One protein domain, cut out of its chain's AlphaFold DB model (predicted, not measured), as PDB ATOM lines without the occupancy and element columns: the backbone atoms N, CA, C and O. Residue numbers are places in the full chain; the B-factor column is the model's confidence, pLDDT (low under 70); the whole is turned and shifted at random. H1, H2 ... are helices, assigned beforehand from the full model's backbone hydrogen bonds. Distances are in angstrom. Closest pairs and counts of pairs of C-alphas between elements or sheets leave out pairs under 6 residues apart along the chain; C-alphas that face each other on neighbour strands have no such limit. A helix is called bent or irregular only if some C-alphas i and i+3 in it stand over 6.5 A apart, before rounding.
ATOM      1  N   PRO A  47      47.546  39.882  50.019       88.50
ATOM      2  CA  PRO A  47      46.240  39.681  49.403       88.50
ATOM      3  C   PRO A  47      45.622  38.356  49.893       88.50
ATOM      4  O   PRO A  47      46.366  37.400  50.126       88.50
ATOM      5  N   PRO A  48      44.282  38.245  49.995       90.88
ATOM      6  CA  PRO A  48      43.612  37.047  50.513       90.88
ATOM      7  C   PRO A  48      44.043  35.739  49.839       90.88
ATOM      8  O   PRO A  48      44.187  34.720  50.506       90.88
ATOM      9  N   ILE A  49      44.323  35.776  48.530       90.06
ATOM     10  CA  ILE A  49      44.831  34.608  47.803       90.06
ATOM     11  C   ILE A  49      46.214  34.166  48.298       90.06
ATOM     12  O   ILE A  49      46.427  32.974  48.461       90.06
ATOM     13  N   ALA A  50      47.128  35.091  48.604       90.12
ATOM     14  CA  ALA A  50      48.452  34.740  49.120       90.12
ATOM     15  C   ALA A  50      48.344  34.126  50.520       90.12
ATOM     16  O   ALA A  50      48.956  33.098  50.782       90.12
ATOM     17  N   VAL A  51      47.492  34.698  51.381       90.62
ATOM     18  CA  VAL A  51      47.211  34.153  52.721       90.62
ATOM     19  C   VAL A  51      46.637  32.740  52.624       90.62
ATOM     20  O   VAL A  51      47.095  31.842  53.326       90.62
ATOM     21  N   LEU A  52      45.675  32.525  51.718       90.88
ATOM     22  CA  LEU A  52      45.132  31.198  51.449       90.88
ATOM     23  C   LEU A  52      46.247  30.243  51.014       90.88
ATOM     24  O   LEU A  52      46.366  29.165  51.580       90.88
ATOM     25  N   LEU A  53      47.057  30.603  50.017       89.00
ATOM     26  CA  LEU A  53      48.097  29.717  49.490       89.00
ATOM     27  C   LEU A  53      49.158  29.362  50.542       89.00
ATOM     28  O   LEU A  53      49.553  28.199  50.615       89.00
ATOM     29  N   GLU A  54      49.562  30.323  51.374       88.44
ATOM     30  CA  GLU A  54      50.521  30.133  52.469       88.44
ATOM     31  C   GLU A  54      49.983  29.243  53.589       88.44
ATOM     32  O   GLU A  54      50.730  28.435  54.138       88.44
ATOM     33  N   ALA A  55      48.688  29.342  53.904       87.69
ATOM     34  CA  ALA A  55      48.058  28.487  54.905       87.69
ATOM     35  C   ALA A  55      48.075  26.997  54.512       87.69
ATOM     36  O   ALA A  55      47.927  26.131  55.377       87.69
ATOM     37  N   GLY A  56      48.266  26.670  53.226       85.19
ATOM     38  CA  GLY A  56      48.342  25.285  52.761       85.19
ATOM     39  C   GLY A  56      47.108  24.482  53.183       85.19
ATOM     40  O   GLY A  56      45.997  25.004  53.150       85.19
ATOM     41  N   GLU A  57      47.290  23.228  53.600       81.81
ATOM     42  CA  GLU A  57      46.198  22.353  54.064       81.81
ATOM     43  C   GLU A  57      45.634  22.719  55.450       81.81
ATOM     44  O   GLU A  57      44.606  22.171  55.848       81.81
ATOM     45  N   HIS A  58      46.257  23.653  56.182       84.06
ATOM     46  CA  HIS A  58      45.697  24.151  57.443       84.06
ATOM     47  C   HIS A  58      44.419  24.967  57.218       84.06
ATOM     48  O   HIS A  58      43.572  25.029  58.110       84.06
ATOM     49  N   ASP A  59      44.252  25.561  56.030       87.12
ATOM     50  CA  ASP A  59      42.970  26.116  55.607       87.12
ATOM     51  C   ASP A  59      42.110  25.001  54.974       87.12
ATOM     52  O   ASP A  59      42.489  24.439  53.937       87.12
ATOM     53  N   PRO A  60      40.926  24.683  55.532       85.88
ATOM     54  CA  PRO A  60      40.068  23.610  55.025       85.88
ATOM     55  C   PRO A  60      39.628  23.816  53.567       85.88
ATOM     56  O   PRO A  60      39.282  22.850  52.887       85.88
ATOM     57  N   ARG A  61      39.673  25.055  53.056       89.81
ATOM     58  CA  ARG A  61      39.366  25.390  51.658       89.81
ATOM     59  C   ARG A  61      40.409  24.832  50.682       89.81
ATOM     60  O   ARG A  61      40.065  24.500  49.549       89.81
ATOM     61  N   ASN A  62      41.666  24.712  51.107       87.44
ATOM     62  CA  ASN A  62      42.780  24.222  50.288       87.44
ATOM     63  C   ASN A  62      42.961  22.709  50.322       87.44
ATOM     64  O   ASN A  62      43.662  22.176  49.460       87.44
ATOM     65  N   GLY A  63      42.371  22.033  51.307       86.25
ATOM     66  CA  GLY A  63      42.424  20.581  51.388       86.25
ATOM     67  C   GLY A  63      41.821  19.921  50.140       86.25
ATOM     68  O   GLY A  63      40.994  20.529  49.441       86.25
ATOM     69  N   PRO A  64      42.210  18.672  49.840       85.62
ATOM     70  CA  PRO A  64      41.592  17.915  48.762       85.62
ATOM     71  C   PRO A  64      40.094  17.744  49.035       85.62
ATOM     72  O   PRO A  64      39.664  17.627  50.185       85.62
ATOM     73  N   VAL A  65      39.285  17.679  47.972       85.75
ATOM     74  CA  VAL A  65      37.839  17.393  48.099       85.75
ATOM     75  C   VAL A  65      37.592  16.083  48.869       85.75
ATOM     76  O   VAL A  65      36.598  15.963  49.582       85.75
ATOM     77  N   ILE A  66      38.521  15.127  48.753       83.62
ATOM     78  CA  ILE A  66      38.508  13.814  49.407       83.62
ATOM     79  C   ILE A  66      39.784  13.684  50.250       83.62
ATOM     80  O   ILE A  66      40.874  13.603  49.686       83.62
ATOM     81  N   LYS A  67      39.668  13.637  51.586       74.00
ATOM     82  CA  LYS A  67      40.833  13.610  52.500       74.00
ATOM     83  C   LYS A  67      41.531  12.238  52.612       74.00
ATOM     84  O   LYS A  67      42.715  12.184  52.925       74.00
ATOM     85  N   ASN A  68      40.847  11.127  52.321       69.44
ATOM     86  CA  ASN A  68      41.371   9.769  52.549       69.44
ATOM     87  C   ASN A  68      42.091   9.195  51.310       69.44
ATOM     88  O   ASN A  68      41.468   8.523  50.492       69.44
ATOM     89  N   GLY A  69      43.399   9.447  51.166       57.16
ATOM     90  CA  GLY A  69      44.252   8.776  50.164       57.16
ATOM     91  C   GLY A  69      44.004   9.177  48.702       57.16
ATOM     92  O   GLY A  69      44.387   8.451  47.787       57.16
ATOM     93  N   SER A  70      43.349  10.316  48.461       58.66
ATOM     94  CA  SER A  70      43.039  10.787  47.111       58.66
ATOM     95  C   SER A  70      44.232  11.489  46.460       58.66
ATOM     96  O   SER A  70      44.769  12.444  47.009       58.66
ATOM     97  N   SER A  71      44.580  11.092  45.234       62.84
ATOM     98  CA  SER A  71      45.525  11.807  44.362       62.84
ATOM     99  C   SER A  71      44.862  12.956  43.577       62.84
ATOM    100  O   SER A  71      45.338  13.345  42.505       62.84
ATOM    101  N   THR A  72      43.703  13.447  44.033       69.81
ATOM    102  CA  THR A  72      42.927  14.453  43.302       69.81
ATOM    103  C   THR A  72      43.622  15.811  43.307       69.81
ATOM    104  O   THR A  72      44.020  16.324  44.346       69.81
ATOM    105  N   LYS A  73      43.702  16.440  42.130       73.75
ATOM    106  CA  LYS A  73      44.150  17.835  41.984       73.75
ATOM    107  C   LYS A  73      43.052  18.854  42.336       73.75
ATOM    108  O   LYS A  73      43.274  20.054  42.218       73.75
ATOM    109  N   TRP A  74      41.849  18.398  42.697       86.38
ATOM    110  CA  TRP A  74      40.748  19.269  43.107       86.38
ATOM    111  C   TRP A  74      40.820  19.573  44.598       86.38
ATOM    112  O   TRP A  74      40.642  18.677  45.426       86.38
ATOM    113  N   THR A  75      40.983  20.849  44.934       91.19
ATOM    114  CA  THR A  75      40.735  21.334  46.293       91.19
ATOM    115  C   THR A  75      39.266  21.695  46.481       91.19
ATOM    116  O   THR A  75      38.522  21.884  45.511       91.19
ATOM    117  N   VAL A  76      38.834  21.811  47.736       92.00
ATOM    118  CA  VAL A  76      37.461  22.212  48.084       92.00
ATOM    119  C   VAL A  76      37.118  23.582  47.488       92.00
ATOM    120  O   VAL A  76      36.037  23.748  46.915       92.00
ATOM    121  N   ILE A  77      38.046  24.542  47.536       93.12
ATOM    122  CA  ILE A  77      37.867  25.871  46.940       93.12
ATOM    123  C   ILE A  77      37.811  25.818  45.412       93.12
ATOM    124  O   ILE A  77      36.945  26.458  44.816       93.12
ATOM    125  N   GLY A  78      38.665  25.008  44.777       91.69
ATOM    126  CA  GLY A  78      38.675  24.824  43.326       91.69
ATOM    127  C   GLY A  78      37.375  24.205  42.811       91.69
ATOM    128  O   GLY A  78      36.781  24.693  41.849       91.69
ATOM    129  N   PHE A  79      36.881  23.171  43.496       93.12
ATOM    130  CA  PHE A  79      35.587  22.554  43.202       93.12
ATOM    131  C   PHE A  79      34.431  23.547  43.385       93.12
ATOM    132  O   PHE A  79      33.593  23.704  42.495       93.12
ATOM    133  N   THR A  80      34.419  24.271  44.507       94.31
ATOM    134  CA  THR A  80      33.369  25.244  44.835       94.31
ATOM    135  C   THR A  80      33.308  26.373  43.806       94.31
ATOM    136  O   THR A  80      32.235  26.659  43.271       94.31
ATOM    137  N   ALA A  81      34.454  26.971  43.467       93.25
ATOM    138  CA  ALA A  81      34.544  28.012  42.447       93.25
ATOM    139  C   ALA A  81      34.053  27.507  41.083       93.25
ATOM    140  O   ALA A  81      33.290  28.204  40.412       93.25
ATOM    141  N   LYS A  82      34.392  26.266  40.700       91.69
ATOM    142  CA  LYS A  82      33.956  25.688  39.423       91.69
ATOM    143  C   LYS A  82      32.444  25.492  39.335       91.69
ATOM    144  O   LYS A  82      31.856  25.794  38.298       91.69
ATOM    145  N   VAL A  83      31.797  25.028  40.403       92.12
ATOM    146  CA  VAL A  83      30.330  24.882  40.446       92.12
ATOM    147  C   VAL A  83      29.641  26.247  40.340       92.12
ATOM    148  O   VAL A  83      28.663  26.397  39.604       92.12
ATOM    149  N   LEU A  84      30.178  27.270  41.013       91.62
ATOM    150  CA  LEU A  84      29.693  28.646  40.871       91.62
ATOM    151  C   LEU A  84      29.907  29.177  39.442       91.62
ATOM    152  O   LEU A  84      29.044  29.885  38.922       91.62
ATOM    153  N   GLU A  85      31.008  28.804  38.782       88.56
ATOM    154  CA  GLU A  85      31.302  29.192  37.397       88.56
ATOM    155  C   GLU A  85      30.283  28.583  36.424       88.56
ATOM    156  O   GLU A  85      29.784  29.272  35.536       88.56
ATOM    157  N   ILE A  86      29.937  27.307  36.615       86.25
ATOM    158  CA  ILE A  86      28.902  26.608  35.838       86.25
ATOM    159  C   ILE A  86      27.567  27.336  35.997       86.25
ATOM    160  O   ILE A  86      26.934  27.687  35.003       86.25
ATOM    161  N   ARG A  87      27.162  27.649  37.232       86.69
ATOM    162  CA  ARG A  87      25.943  28.431  37.474       86.69
ATOM    163  C   ARG A  87      25.971  29.765  36.727       86.69
ATOM    164  O   ARG A  87      24.984  30.138  36.104       86.69
ATOM    165  N   ALA A  88      27.088  30.484  36.791       81.94
ATOM    166  CA  ALA A  88      27.215  31.780  36.137       81.94
ATOM    167  C   ALA A  88      27.146  31.690  34.600       81.94
ATOM    168  O   ALA A  88      26.664  32.620  33.956       81.94
ATOM    169  N   LYS A  89      27.590  30.568  34.013       76.31
ATOM    170  CA  LYS A  89      27.507  30.295  32.566       76.31
ATOM    171  C   LYS A  89      26.114  29.868  32.103       76.31
ATOM    172  O   LYS A  89      25.786  30.077  30.939       76.31
ATOM    173  N   HIS A  90      25.302  29.275  32.977       79.44
ATOM    174  CA  HIS A  90      24.039  28.645  32.594       79.44
ATOM    175  C   HIS A  90      22.837  29.306  33.299       79.44
ATOM    176  O   HIS A  90      22.532  28.945  34.436       79.44
ATOM    177  N   PRO A  91      22.103  30.219  32.622       67.38
ATOM    178  CA  PRO A  91      20.977  30.957  33.211       67.38
ATOM    179  C   PRO A  91      19.892  30.063  33.822       67.38
ATOM    180  O   PRO A  91      19.261  30.444  34.802       67.38
ATOM    181  N   GLY A  92      19.668  28.884  33.229       77.12
ATOM    182  CA  GLY A  92      18.638  27.934  33.659       77.12
ATOM    183  C   GLY A  92      18.968  27.183  34.951       77.12
ATOM    184  O   GLY A  92      18.102  26.527  35.520       77.12
ATOM    185  N   VAL A  93      20.204  27.273  35.445       83.81
ATOM    186  CA  VAL A  93      20.576  26.694  36.736       83.81
ATOM    187  C   VAL A  93      20.121  27.665  37.824       83.81
ATOM    188  O   VAL A  93      20.555  28.813  37.831       83.81
ATOM    189  N   SER A  94      19.267  27.236  38.760       87.62
ATOM    190  CA  SER A  94      18.809  28.055  39.899       87.62
ATOM    191  C   SER A  94      19.738  27.946  41.126       87.62
ATOM    192  O   SER A  94      20.662  27.127  41.144       87.62
ATOM    193  N   GLN A  95      19.566  28.806  42.142       90.50
ATOM    194  CA  GLN A  95      20.372  28.718  43.377       90.50
ATOM    195  C   GLN A  95      20.016  27.454  44.171       90.50
ATOM    196  O   GLN A  95      20.871  26.851  44.821       90.50
ATOM    197  N   GLU A  96      18.758  27.035  44.073       92.06
ATOM    198  CA  GLU A  96      18.197  25.819  44.650       92.06
ATOM    199  C   GLU A  96      18.798  24.592  43.967       92.06
ATOM    200  O   GLU A  96      19.232  23.677  44.656       92.06
ATOM    201  N   CYS A  97      18.933  24.610  42.635       92.69
ATOM    202  CA  CYS A  97      19.605  23.551  41.882       92.69
ATOM    203  C   CYS A  97      21.067  23.377  42.328       92.69
ATOM    204  O   CYS A  97      21.497  22.267  42.634       92.69
ATOM    205  N   VAL A  98      21.821  24.475  42.467       93.25
ATOM    206  CA  VAL A  98      23.203  24.415  42.983       93.25
ATOM    207  C   VAL A  98      23.252  23.930  44.433       93.25
ATOM    208  O   VAL A  98      24.136  23.162  44.800       93.25
ATOM    209  N   THR A  99      22.296  24.346  45.263       95.69
ATOM    210  CA  THR A  99      22.183  23.885  46.654       95.69
ATOM    211  C   THR A  99      21.912  22.383  46.726       95.69
ATOM    212  O   THR A  99      22.590  21.683  47.475       95.69
ATOM    213  N   ALA A 100      20.988  21.877  45.908       94.81
ATOM    214  CA  ALA A 100      20.692  20.455  45.797       94.81
ATOM    215  C   ALA A 100      21.907  19.661  45.296       94.81
ATOM    216  O   ALA A 100      22.221  18.621  45.865       94.81
ATOM    217  N   TYR A 101      22.638  20.175  44.302       95.75
ATOM    218  CA  TYR A 101      23.867  19.554  43.805       95.75
ATOM    219  C   TYR A 101      24.935  19.427  44.899       95.75
ATOM    220  O   TYR A 101      25.484  18.349  45.114       95.75
ATOM    221  N   PHE A 102      25.201  20.508  45.634       96.25
ATOM    222  CA  PHE A 102      26.156  20.500  46.742       96.25
ATOM    223  C   PHE A 102      25.740  19.542  47.864       96.25
ATOM    224  O   PHE A 102      26.563  18.770  48.354       96.25
ATOM    225  N   SER A 103      24.455  19.550  48.227       94.81
ATOM    226  CA  SER A 103      23.897  18.619  49.213       94.81
ATOM    227  C   SER A 103      24.038  17.163  48.763       94.81
ATOM    228  O   SER A 103      24.462  16.327  49.553       94.81
ATOM    229  N   LEU A 104      23.753  16.864  47.492       95.88
ATOM    230  CA  LEU A 104      23.887  15.525  46.922       95.88
ATOM    231  C   LEU A 104      25.334  15.024  46.989       95.88
ATOM    232  O   LEU A 104      25.575  13.927  47.486       95.88
ATOM    233  N   VAL A 105      26.293  15.826  46.517       93.38
ATOM    234  CA  VAL A 105      27.717  15.454  46.534       93.38
ATOM    235  C   VAL A 105      28.198  15.242  47.965       93.38
ATOM    236  O   VAL A 105      28.900  14.271  48.232       93.38
ATOM    237  N   LYS A 106      27.805  16.119  48.895       92.81
ATOM    238  CA  LYS A 106      28.210  15.987  50.292       92.81
ATOM    239  C   LYS A 106      27.627  14.736  50.947       92.81
ATOM    240  O   LYS A 106      28.381  13.992  51.557       92.81
ATOM    241  N   ASN A 107      26.327  14.485  50.782       93.75
ATOM    242  CA  ASN A 107      25.676  13.299  51.342       93.75
ATOM    243  C   ASN A 107      26.324  12.016  50.814       93.75
ATOM    244  O   ASN A 107      26.630  11.137  51.601       93.75
ATOM    245  N   LEU A 108      26.630  11.949  49.513       92.69
ATOM    246  CA  LEU A 108      27.319  10.797  48.929       92.69
ATOM    247  C   LEU A 108      28.686  10.542  49.588       92.69
ATOM    248  O   LEU A 108      29.040   9.401  49.864       92.69
ATOM    249  N   LEU A 109      29.468  11.595  49.840       90.50
ATOM    250  CA  LEU A 109      30.759  11.464  50.519       90.50
ATOM    251  C   LEU A 109      30.585  11.055  51.991       90.50
ATOM    252  O   LEU A 109      31.307  10.176  52.462       90.50
ATOM    253  N   ASP A 110      29.620  11.657  52.689       90.94
ATOM    254  CA  ASP A 110      29.309  11.365  54.091       90.94
ATOM    255  C   ASP A 110      28.825   9.901  54.255       90.94
ATOM    256  O   ASP A 110      29.312   9.196  55.141       90.94
ATOM    257  N   ASP A 111      27.966   9.404  53.354       92.38
ATOM    258  CA  ASP A 111      27.438   8.025  53.330       92.38
ATOM    259  C   ASP A 111      28.546   6.975  53.142       92.38
ATOM    260  O   ASP A 111      28.478   5.870  53.683       92.38
ATOM    261  N   HIS A 112      29.603   7.326  52.403       88.06
ATOM    262  CA  HIS A 112      30.784   6.484  52.214       88.06
ATOM    263  C   HIS A 112      31.861   6.679  53.298       88.06
ATOM    264  O   HIS A 112      32.955   6.123  53.179       88.06
ATOM    265  N   GLY A 113      31.587   7.458  54.350       86.56
ATOM    266  CA  GLY A 113      32.541   7.724  55.432       86.56
ATOM    267  C   GLY A 113      33.763   8.537  54.989       86.56
ATOM    268  O   GLY A 113      34.828   8.462  55.607       86.56
ATOM    269  N   ILE A 114      33.642   9.301  53.900       86.25
ATOM    270  CA  ILE A 114      34.726  10.100  53.329       86.25
ATOM    271  C   ILE A 114      34.690  11.509  53.926       86.25
ATOM    272  O   ILE A 114      33.837  12.333  53.589       86.25
ATOM    273  N   ALA A 115      35.674  11.822  54.771       85.06
ATOM    274  CA  ALA A 115      35.823  13.155  55.348       85.06
ATOM    275  C   ALA A 115      36.033  14.226  54.256       85.06
ATOM    276  O   ALA A 115      36.940  14.112  53.424       85.06
ATOM    277  N   ASN A 116      35.207  15.277  54.278       88.12
ATOM    278  CA  ASN A 116      35.167  16.328  53.258       88.12
ATOM    279  C   ASN A 116      34.670  17.675  53.829       88.12
ATOM    280  O   ASN A 116      33.876  17.711  54.768       88.12
ATOM    281  N   GLU A 117      35.071  18.785  53.201       90.19
ATOM    282  CA  GLU A 117      34.631  20.153  53.556       90.19
ATOM    283  C   GLU A 117      33.737  20.779  52.473       90.19
ATOM    284  O   GLU A 117      33.576  21.997  52.399       90.19
ATOM    285  N   VAL A 118      33.149  19.952  51.600       92.06
ATOM    286  CA  VAL A 118      32.271  20.430  50.522       92.06
ATOM    287  C   VAL A 118      31.093  21.202  51.140       92.06
ATOM    288  O   VAL A 118      30.512  20.726  52.129       92.06
ATOM    289  N   PRO A 119      30.730  22.389  50.608       94.50
ATOM    290  CA  PRO A 119      29.601  23.156  51.125       94.50
ATOM    291  C   PRO A 119      28.281  22.403  50.909       94.50
ATOM    292  O   PRO A 119      28.151  21.611  49.985       94.50
ATOM    293  N   ARG A 120      27.276  22.671  51.749       93.56
ATOM    294  CA  ARG A 120      25.914  22.113  51.657       93.56
ATOM    295  C   ARG A 120      24.966  22.967  50.820       93.56
ATOM    296  O   ARG A 120      23.914  22.495  50.408       93.56
ATOM    297  N   SER A 121      25.294  24.239  50.597       95.50
ATOM    298  CA  SER A 121      24.393  25.176  49.923       95.50
ATOM    299  C   SER A 121      25.115  26.195  49.063       95.50
ATOM    300  O   SER A 121      26.290  26.495  49.279       95.50
ATOM    301  N   TYR A 122      24.367  26.805  48.141       93.19
ATOM    302  CA  TYR A 122      24.842  27.939  47.354       93.19
ATOM    303  C   TYR A 122      25.329  29.098  48.242       93.19
ATOM    304  O   TYR A 122      26.386  29.667  47.985       93.19
ATOM    305  N   LYS A 123      24.602  29.426  49.320       93.88
ATOM    306  CA  LYS A 123      24.989  30.508  50.242       93.88
ATOM    307  C   LYS A 123      26.321  30.215  50.935       93.88
ATOM    308  O   LYS A 123      27.173  31.096  51.006       93.88
ATOM    309  N   GLN A 124      26.518  28.978  51.395       94.94
ATOM    310  CA  GLN A 124      27.782  28.559  52.003       94.94
ATOM    311  C   GLN A 124      28.927  28.581  50.982       94.94
ATOM    312  O   GLN A 124      30.008  29.069  51.297       94.94
ATOM    313  N   ALA A 125      28.675  28.122  49.753       94.31
ATOM    314  CA  ALA A 125      29.644  28.164  48.663       94.31
ATOM    315  C   ALA A 125      30.094  29.598  48.338       94.31
ATOM    316  O   ALA A 125      31.288  29.859  48.258       94.31
ATOM    317  N   VAL A 126      29.155  30.546  48.210       92.62
ATOM    318  CA  VAL A 126      29.476  31.966  47.985       92.62
ATOM    319  C   VAL A 126      30.259  32.546  49.159       92.62
ATOM    320  O   VAL A 126      31.258  33.224  48.941       92.62
ATOM    321  N   SER A 127      29.851  32.251  50.397       94.19
ATOM    322  CA  SER A 127      30.564  32.723  51.589       94.19
ATOM    323  C   SER A 127      32.016  32.237  51.618       94.19
ATOM    324  O   SER A 127      32.894  33.002  52.006       94.19
ATOM    325  N   MET A 598      41.331  42.238  18.155       74.44
ATOM    326  CA  MET A 598      40.766  40.872  18.187       74.44
ATOM    327  C   MET A 598      40.805  40.193  19.569       74.44
ATOM    328  O   MET A 598      39.773  39.657  19.977       74.44
ATOM    329  N   PRO A 599      41.933  40.167  20.314       65.62
ATOM    330  CA  PRO A 599      41.966  39.514  21.624       65.62
ATOM    331  C   PRO A 599      41.005  40.179  22.614       65.62
ATOM    332  O   PRO A 599      40.308  39.492  23.362       65.62
ATOM    333  N   TYR A 600      40.913  41.511  22.566       70.75
ATOM    334  CA  TYR A 600      40.003  42.291  23.396       70.75
ATOM    335  C   TYR A 600      38.544  42.049  23.013       70.75
ATOM    336  O   TYR A 600      37.726  41.791  23.890       70.75
ATOM    337  N   GLU A 601      38.205  42.056  21.723       73.06
ATOM    338  CA  GLU A 601      36.847  41.772  21.247       73.06
ATOM    339  C   GLU A 601      36.391  40.355  21.597       73.06
ATOM    340  O   GLU A 601      35.273  40.174  22.079       73.06
ATOM    341  N   ARG A 602      37.256  39.346  21.424       71.19
ATOM    342  CA  ARG A 602      36.961  37.953  21.811       71.19
ATOM    343  C   ARG A 602      36.725  37.836  23.312       71.19
ATOM    344  O   ARG A 602      35.778  37.178  23.746       71.19
ATOM    345  N   TYR A 603      37.546  38.516  24.106       67.38
ATOM    346  CA  TYR A 603      37.365  38.578  25.549       67.38
ATOM    347  C   TYR A 603      36.061  39.297  25.941       67.38
ATOM    348  O   TYR A 603      35.303  38.812  26.783       67.38
ATOM    349  N   MET A 604      35.728  40.409  25.287       68.50
ATOM    350  CA  MET A 604      34.460  41.104  25.514       68.50
ATOM    351  C   MET A 604      33.271  40.235  25.112       68.50
ATOM    352  O   MET A 604      32.307  40.144  25.866       68.50
ATOM    353  N   GLN A 605      33.347  39.511  23.997       68.62
ATOM    354  CA  GLN A 605      32.317  38.558  23.597       68.62
ATOM    355  C   GLN A 605      32.130  37.450  24.642       68.62
ATOM    356  O   GLN A 605      30.998  37.078  24.967       68.62
ATOM    357  N   PHE A 606      33.227  36.951  25.212       75.56
ATOM    358  CA  PHE A 606      33.190  36.020  26.334       75.56
ATOM    359  C   PHE A 606      32.396  36.596  27.524       75.56
ATOM    360  O   PHE A 606      31.585  35.878  28.122       75.56
ATOM    361  N   VAL A 607      32.573  37.880  27.851       68.94
ATOM    362  CA  VAL A 607      31.822  38.559  28.921       68.94
ATOM    363  C   VAL A 607      30.352  38.758  28.530       68.94
ATOM    364  O   VAL A 607      29.464  38.441  29.322       68.94
ATOM    365  N   LEU A 608      30.075  39.211  27.304       67.69
ATOM    366  CA  LEU A 608      28.720  39.484  26.806       67.69
ATOM    367  C   LEU A 608      27.835  38.232  26.823       67.69
ATOM    368  O   LEU A 608      26.688  38.291  27.261       67.69
ATOM    369  N   ARG A 609      28.375  37.063  26.450       69.88
ATOM    370  CA  ARG A 609      27.644  35.779  26.510       69.88
ATOM    371  C   ARG A 609      27.250  35.356  27.931       69.88
ATOM    372  O   ARG A 609      26.449  34.443  28.098       69.88
ATOM    373  N   ARG A 610      27.794  36.013  28.962       72.06
ATOM    374  CA  ARG A 610      27.464  35.795  30.380       72.06
ATOM    375  C   ARG A 610      26.487  36.838  30.939       72.06
ATOM    376  O   ARG A 610      26.190  36.826  32.132       72.06
ATOM    377  N   MET A 611      25.924  37.699  30.089       75.81
ATOM    378  CA  MET A 611      24.782  38.560  30.420       75.81
ATOM    379  C   MET A 611      23.478  37.751  30.430       75.81
ATOM    380  O   MET A 611      22.596  37.915  29.594       75.81
ATOM    381  N   THR A 612      23.374  36.823  31.375       69.69
ATOM    382  CA  THR A 612      22.309  35.813  31.416       69.69
ATOM    383  C   THR A 612      20.959  36.351  31.904       69.69
ATOM    384  O   THR A 612      19.923  35.785  31.563       69.69
ATOM    385  N   ASN A 613      20.937  37.460  32.655       74.44
ATOM    386  CA  ASN A 613      19.710  38.168  33.033       74.44
ATOM    387  C   ASN A 613      19.530  39.428  32.175       74.44
ATOM    388  O   ASN A 613      20.213  40.428  32.398       74.44
ATOM    389  N   LYS A 614      18.570  39.402  31.243       71.75
ATOM    390  CA  LYS A 614      18.267  40.533  30.348       71.75
ATOM    391  C   LYS A 614      17.757  41.781  31.078       71.75
ATOM    392  O   LYS A 614      17.972  42.883  30.593       71.75
ATOM    393  N   SER A 615      17.130  41.633  32.246       71.06
ATOM    394  CA  SER A 615      16.680  42.772  33.061       71.06
ATOM    395  C   SER A 615      17.840  43.471  33.776       71.06
ATOM    396  O   SER A 615      17.733  44.644  34.123       71.06
ATOM    397  N   HIS A 616      18.954  42.762  34.002       71.25
ATOM    398  CA  HIS A 616      20.162  43.289  34.645       71.25
ATOM    399  C   HIS A 616      21.437  42.709  33.995       71.25
ATOM    400  O   HIS A 616      22.167  41.928  34.630       71.25
ATOM    401  N   PRO A 617      21.722  43.069  32.730       72.38
ATOM    402  CA  PRO A 617      22.775  42.438  31.934       72.38
ATOM    403  C   PRO A 617      24.167  42.689  32.526       72.38
ATOM    404  O   PRO A 617      24.922  41.743  32.757       72.38
ATOM    405  N   THR A 618      24.467  43.935  32.902       71.44
ATOM    406  CA  THR A 618      25.762  44.351  33.467       71.44
ATOM    407  C   THR A 618      26.061  43.662  34.796       71.44
ATOM    408  O   THR A 618      27.176  43.197  35.031       71.44
ATOM    409  N   LYS A 619      25.046  43.526  35.658       76.12
ATOM    410  CA  LYS A 619      25.167  42.817  36.939       76.12
ATOM    411  C   LYS A 619      25.469  41.334  36.728       76.12
ATOM    412  O   LYS A 619      26.282  40.769  37.453       76.12
ATOM    413  N   SER A 620      24.847  40.713  35.729       78.12
ATOM    414  CA  SER A 620      25.059  39.294  35.411       78.12
ATOM    415  C   SER A 620      26.458  39.035  34.865       78.12
ATOM    416  O   SER A 620      27.155  38.157  35.371       78.12
ATOM    417  N   ALA A 621      26.907  39.864  33.916       80.69
ATOM    418  CA  ALA A 621      28.276  39.825  33.410       80.69
ATOM    419  C   ALA A 621      29.304  40.004  34.536       80.69
ATOM    420  O   ALA A 621      30.274  39.251  34.612       80.69
ATOM    421  N   ARG A 622      29.065  40.953  35.451       83.06
ATOM    422  CA  ARG A 622      29.930  41.219  36.607       83.06
ATOM    423  C   ARG A 622      30.090  39.996  37.508       83.06
ATOM    424  O   ARG A 622      31.216  39.637  37.845       83.06
ATOM    425  N   GLU A 623      28.988  39.370  37.920       81.06
ATOM    426  CA  GLU A 623      29.047  38.187  38.791       81.06
ATOM    427  C   GLU A 623      29.736  37.007  38.093       81.06
ATOM    428  O   GLU A 623      30.552  36.315  38.702       81.06
ATOM    429  N   ALA A 624      29.484  36.821  36.796       82.94
ATOM    430  CA  ALA A 624      30.133  35.770  36.029       82.94
ATOM    431  C   ALA A 624      31.639  36.003  35.853       82.94
ATOM    432  O   ALA A 624      32.420  35.057  35.968       82.94
ATOM    433  N   TYR A 625      32.059  37.251  35.632       84.81
ATOM    434  CA  TYR A 625      33.471  37.606  35.550       84.81
ATOM    435  C   TYR A 625      34.204  37.362  36.873       84.81
ATOM    436  O   TYR A 625      35.282  36.775  36.859       84.81
ATOM    437  N   LYS A 626      33.615  37.742  38.018       87.88
ATOM    438  CA  LYS A 626      34.230  37.528  39.341       87.88
ATOM    439  C   LYS A 626      34.598  36.065  39.571       87.88
ATOM    440  O   LYS A 626      35.725  35.755  39.950       87.88
ATOM    441  N   VAL A 627      33.648  35.168  39.313       87.94
ATOM    442  CA  VAL A 627      33.848  33.731  39.520       87.94
ATOM    443  C   VAL A 627      34.789  33.140  38.470       87.94
ATOM    444  O   VAL A 627      35.622  32.298  38.803       87.94
ATOM    445  N   HIS A 628      34.708  33.597  37.219       87.19
ATOM    446  CA  HIS A 628      35.627  33.159  36.169       87.19
ATOM    447  C   HIS A 628      37.082  33.559  36.462       87.19
ATOM    448  O   HIS A 628      37.977  32.721  36.380       87.19
ATOM    449  N   SER A 629      37.309  34.814  36.855       86.44
ATOM    450  CA  SER A 629      38.624  35.324  37.252       86.44
ATOM    451  C   SER A 629      39.211  34.496  38.400       86.44
ATOM    452  O   SER A 629      40.351  34.045  38.304       86.44
ATOM    453  N   LEU A 630      38.404  34.188  39.424       90.56
ATOM    454  CA  LEU A 630      38.813  33.304  40.517       90.56
ATOM    455  C   LEU A 630      39.194  31.898  40.023       90.56
ATOM    456  O   LEU A 630      40.219  31.369  40.444       90.56
ATOM    457  N   CYS A 631      38.411  31.294  39.122       88.75
ATOM    458  CA  CYS A 631      38.731  29.972  38.570       88.75
ATOM    459  C   CYS A 631      40.079  29.963  37.838       88.75
ATOM    460  O   CYS A 631      40.873  29.052  38.058       88.75
ATOM    461  N   ASN A 632      40.367  30.985  37.025       85.88
ATOM    462  CA  ASN A 632      41.648  31.092  36.318       85.88
ATOM    463  C   ASN A 632      42.823  31.212  37.302       85.88
ATOM    464  O   ASN A 632      43.840  30.540  37.136       85.88
ATOM    465  N   ILE A 633      42.665  32.020  38.355       87.81
ATOM    466  CA  ILE A 633      43.673  32.186  39.412       87.81
ATOM    467  C   ILE A 633      43.907  30.859  40.150       87.81
ATOM    468  O   ILE A 633      45.052  30.442  40.306       87.81
ATOM    469  N   LEU A 634      42.843  30.159  40.558       89.31
ATOM    470  CA  LEU A 634      42.937  28.873  41.259       89.31
ATOM    471  C   LEU A 634      43.541  27.768  40.383       89.31
ATOM    472  O   LEU A 634      44.290  26.932  40.886       89.31
ATOM    473  N   GLN A 635      43.246  27.766  39.083       87.06
ATOM    474  CA  GLN A 635      43.831  26.835  38.119       87.06
ATOM    475  C   GLN A 635      45.339  27.066  37.970       87.06
ATOM    476  O   GLN A 635      46.112  26.113  38.054       87.06
ATOM    477  N   LEU A 636      45.770  28.322  37.810       83.38
ATOM    478  CA  LEU A 636      47.191  28.683  37.730       83.38
ATOM    479  C   LEU A 636      47.935  28.439  39.051       83.38
ATOM    480  O   LEU A 636      49.110  28.094  39.032       83.38
ATOM    481  N   ALA A 637      47.245  28.544  40.188       85.38
ATOM    482  CA  ALA A 637      47.772  28.191  41.506       85.38
ATOM    483  C   ALA A 637      47.766  26.672  41.795       85.38
ATOM    484  O   ALA A 637      48.074  26.259  42.916       85.38
ATOM    485  N   GLY A 638      47.358  25.832  40.835       85.06
ATOM    486  CA  GLY A 638      47.323  24.374  40.984       85.06
ATOM    487  C   GLY A 638      46.255  23.852  41.952       85.06
ATOM    488  O   GLY A 638      46.342  22.713  42.403       85.06
ATOM    489  N   LYS A 639      45.245  24.665  42.292       87.06
ATOM    490  CA  LYS A 639      44.152  24.310  43.219       87.06
ATOM    491  C   LYS A 639      42.971  23.623  42.531       87.06
ATOM    492  O   LYS A 639      42.036  23.165  43.182       87.06
ATOM    493  N   MET A 640      43.005  23.541  41.210       88.06
ATOM    494  CA  MET A 640      42.092  22.732  40.417       88.06
ATOM    495  C   MET A 640      42.792  22.284  39.134       88.06
ATOM    496  O   MET A 640      43.698  22.976  38.663       88.06
ATOM    497  N   PRO A 641      42.396  21.147  38.537       79.31
ATOM    498  CA  PRO A 641      42.951  20.727  37.263       79.31
ATOM    499  C   PRO A 641      42.634  21.728  36.157       79.31
ATOM    500  O   PRO A 641      41.590  22.384  36.151       79.31
ATOM    501  N   THR A 642      43.489  21.736  35.144       65.69
ATOM    502  CA  THR A 642      43.211  22.397  33.875       65.69
ATOM    503  C   THR A 642      42.081  21.660  33.150       65.69
ATOM    504  O   THR A 642      42.290  20.628  32.507       65.69
ATOM    505  N   THR A 643      40.844  22.132  33.295       51.47
ATOM    506  CA  THR A 643      39.695  21.582  32.562       51.47
ATOM    507  C   THR A 643      39.610  22.234  31.184       51.47
ATOM    508  O   THR A 643      39.429  23.444  31.124       51.47
ATOM    509  N   GLY A 644      39.647  21.462  30.092       46.09
ATOM    510  CA  GLY A 644      39.440  22.020  28.736       46.09
ATOM    511  C   GLY A 644      40.718  22.545  28.060       46.09
ATOM    512  O   GLY A 644      41.765  22.499  28.705       46.09
ATOM    513  N   PRO A 645      40.704  22.797  26.734       30.62
ATOM    514  CA  PRO A 645      41.796  23.492  26.039       30.62
ATOM    515  C   PRO A 645      42.059  24.824  26.764       30.62
ATOM    516  O   PRO A 645      41.183  25.285  27.501       30.62
ATOM    517  N   ASP A 646      43.249  25.401  26.628       34.09
ATOM    518  CA  ASP A 646      43.611  26.694  27.235       34.09
ATOM    519  C   ASP A 646      42.441  27.706  27.085       34.09
ATOM    520  O   ASP A 646      41.793  27.712  26.036       34.09
ATOM    521  N   PRO A 647      42.100  28.561  28.070       36.34
ATOM    522  CA  PRO A 647      41.123  29.633  27.860       36.34
ATOM    523  C   PRO A 647      41.396  30.484  26.607       36.34
ATOM    524  O   PRO A 647      40.467  31.093  26.087       36.34
ATOM    525  N   LEU A 648      42.637  30.498  26.103       34.59
ATOM    526  CA  LEU A 648      43.007  31.071  24.806       34.59
ATOM    527  C   LEU A 648      42.624  30.192  23.594       34.59
ATOM    528  O   LEU A 648      42.319  30.729  22.532       34.59
ATOM    529  N   GLU A 649      42.573  28.866  23.726       30.50
ATOM    530  CA  GLU A 649      42.151  27.922  22.678       30.50
ATOM    531  C   GLU A 649      40.627  27.916  22.462       30.50
ATOM    532  O   GLU A 649      40.187  27.858  21.314       30.50
ATOM    533  N   ASP A 650      39.812  28.091  23.510       31.98
ATOM    534  CA  ASP A 650      38.339  28.212  23.386       31.98
ATOM    535  C   ASP A 650      37.916  29.542  22.718       31.98
ATOM    536  O   ASP A 650      36.754  29.749  22.378       31.98
ATOM    537  N   THR A 651      38.868  30.458  22.476       33.88
ATOM    538  CA  THR A 651      38.644  31.668  21.664       33.88
ATOM    539  C   THR A 651      38.863  31.465  20.165       33.88
ATOM    540  O   THR A 651      38.542  32.363  19.383       33.88
ATOM    541  N   SER A 652      39.406  30.315  19.751       30.50
ATOM    542  CA  SER A 652      39.733  30.030  18.347       30.50
ATOM    543  C   SER A 652      38.538  29.557  17.512       30.50
ATOM    544  O   SER A 652      38.579  29.671  16.294       30.50
ATOM    545  N   GLU A 653      37.443  29.117  18.142       30.36
ATOM    546  CA  GLU A 653      36.232  28.659  17.438       30.36
ATOM    547  C   GLU A 653      35.062  29.660  17.504       30.36
ATOM    548  O   GLU A 653      33.972  29.394  16.996       30.36
TER     549      GLU A 653
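Overview. This is residues 47 to 127 and 598 to 653 of the 853 residues of the protein "uncharacterized protein LOC109473434" of Branchiostoma belcheri (UniProt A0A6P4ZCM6). H2 makes the middle, with the longer H6 packed beside it and short H4 touching both H2 and H3; H5 meets H6 at a steep corner, Val 607 near Ala 621, and H1 stays apart from the other helices. The printed part has 137 residues with six named helices, H1 to H6, and no named strand: all helix. It is compact, radius of gyration of the C-alphas 16.0 A, with spans of 48, 31 and 29 A.

Along the chain. Find C-alpha 48 at (43.612, 37.047, 50.513); H1 runs to 58, irregular, C-alphas 54 and 57 being 9.0 A apart. Next come H2, residues 76 to 89, H3, 95 to 111, 24.0 A long, H4, 122 to 127, and H5, 598 to 608. H6, residues 617 to 636, runs 28.6 A to C-alpha 636 at (47.191, 28.683, 37.730).

Arrangement. Look at Ala 88 and Ala 624, closest C-alphas of H2 and H6, 4.9 A: these touch, opposite ways, at a shallow tilt of 32 degrees, only just short of steep. With residues 80 to 84 alone H2 touches H4, closest C-alphas Thr 80 and Ala 125, 6.1 A. Every O i to N i+4 pair is within hydrogen-bond range in H2 to H6, 4 of 7 in H1.

Size, cuts and confidence. Residues 128 to 597 are cut out, leaving C-alphas 127 and 598 35.9 A apart. The H1 to H2 link is long. Residues 642 to 653 are among 26 under pLDDT 70.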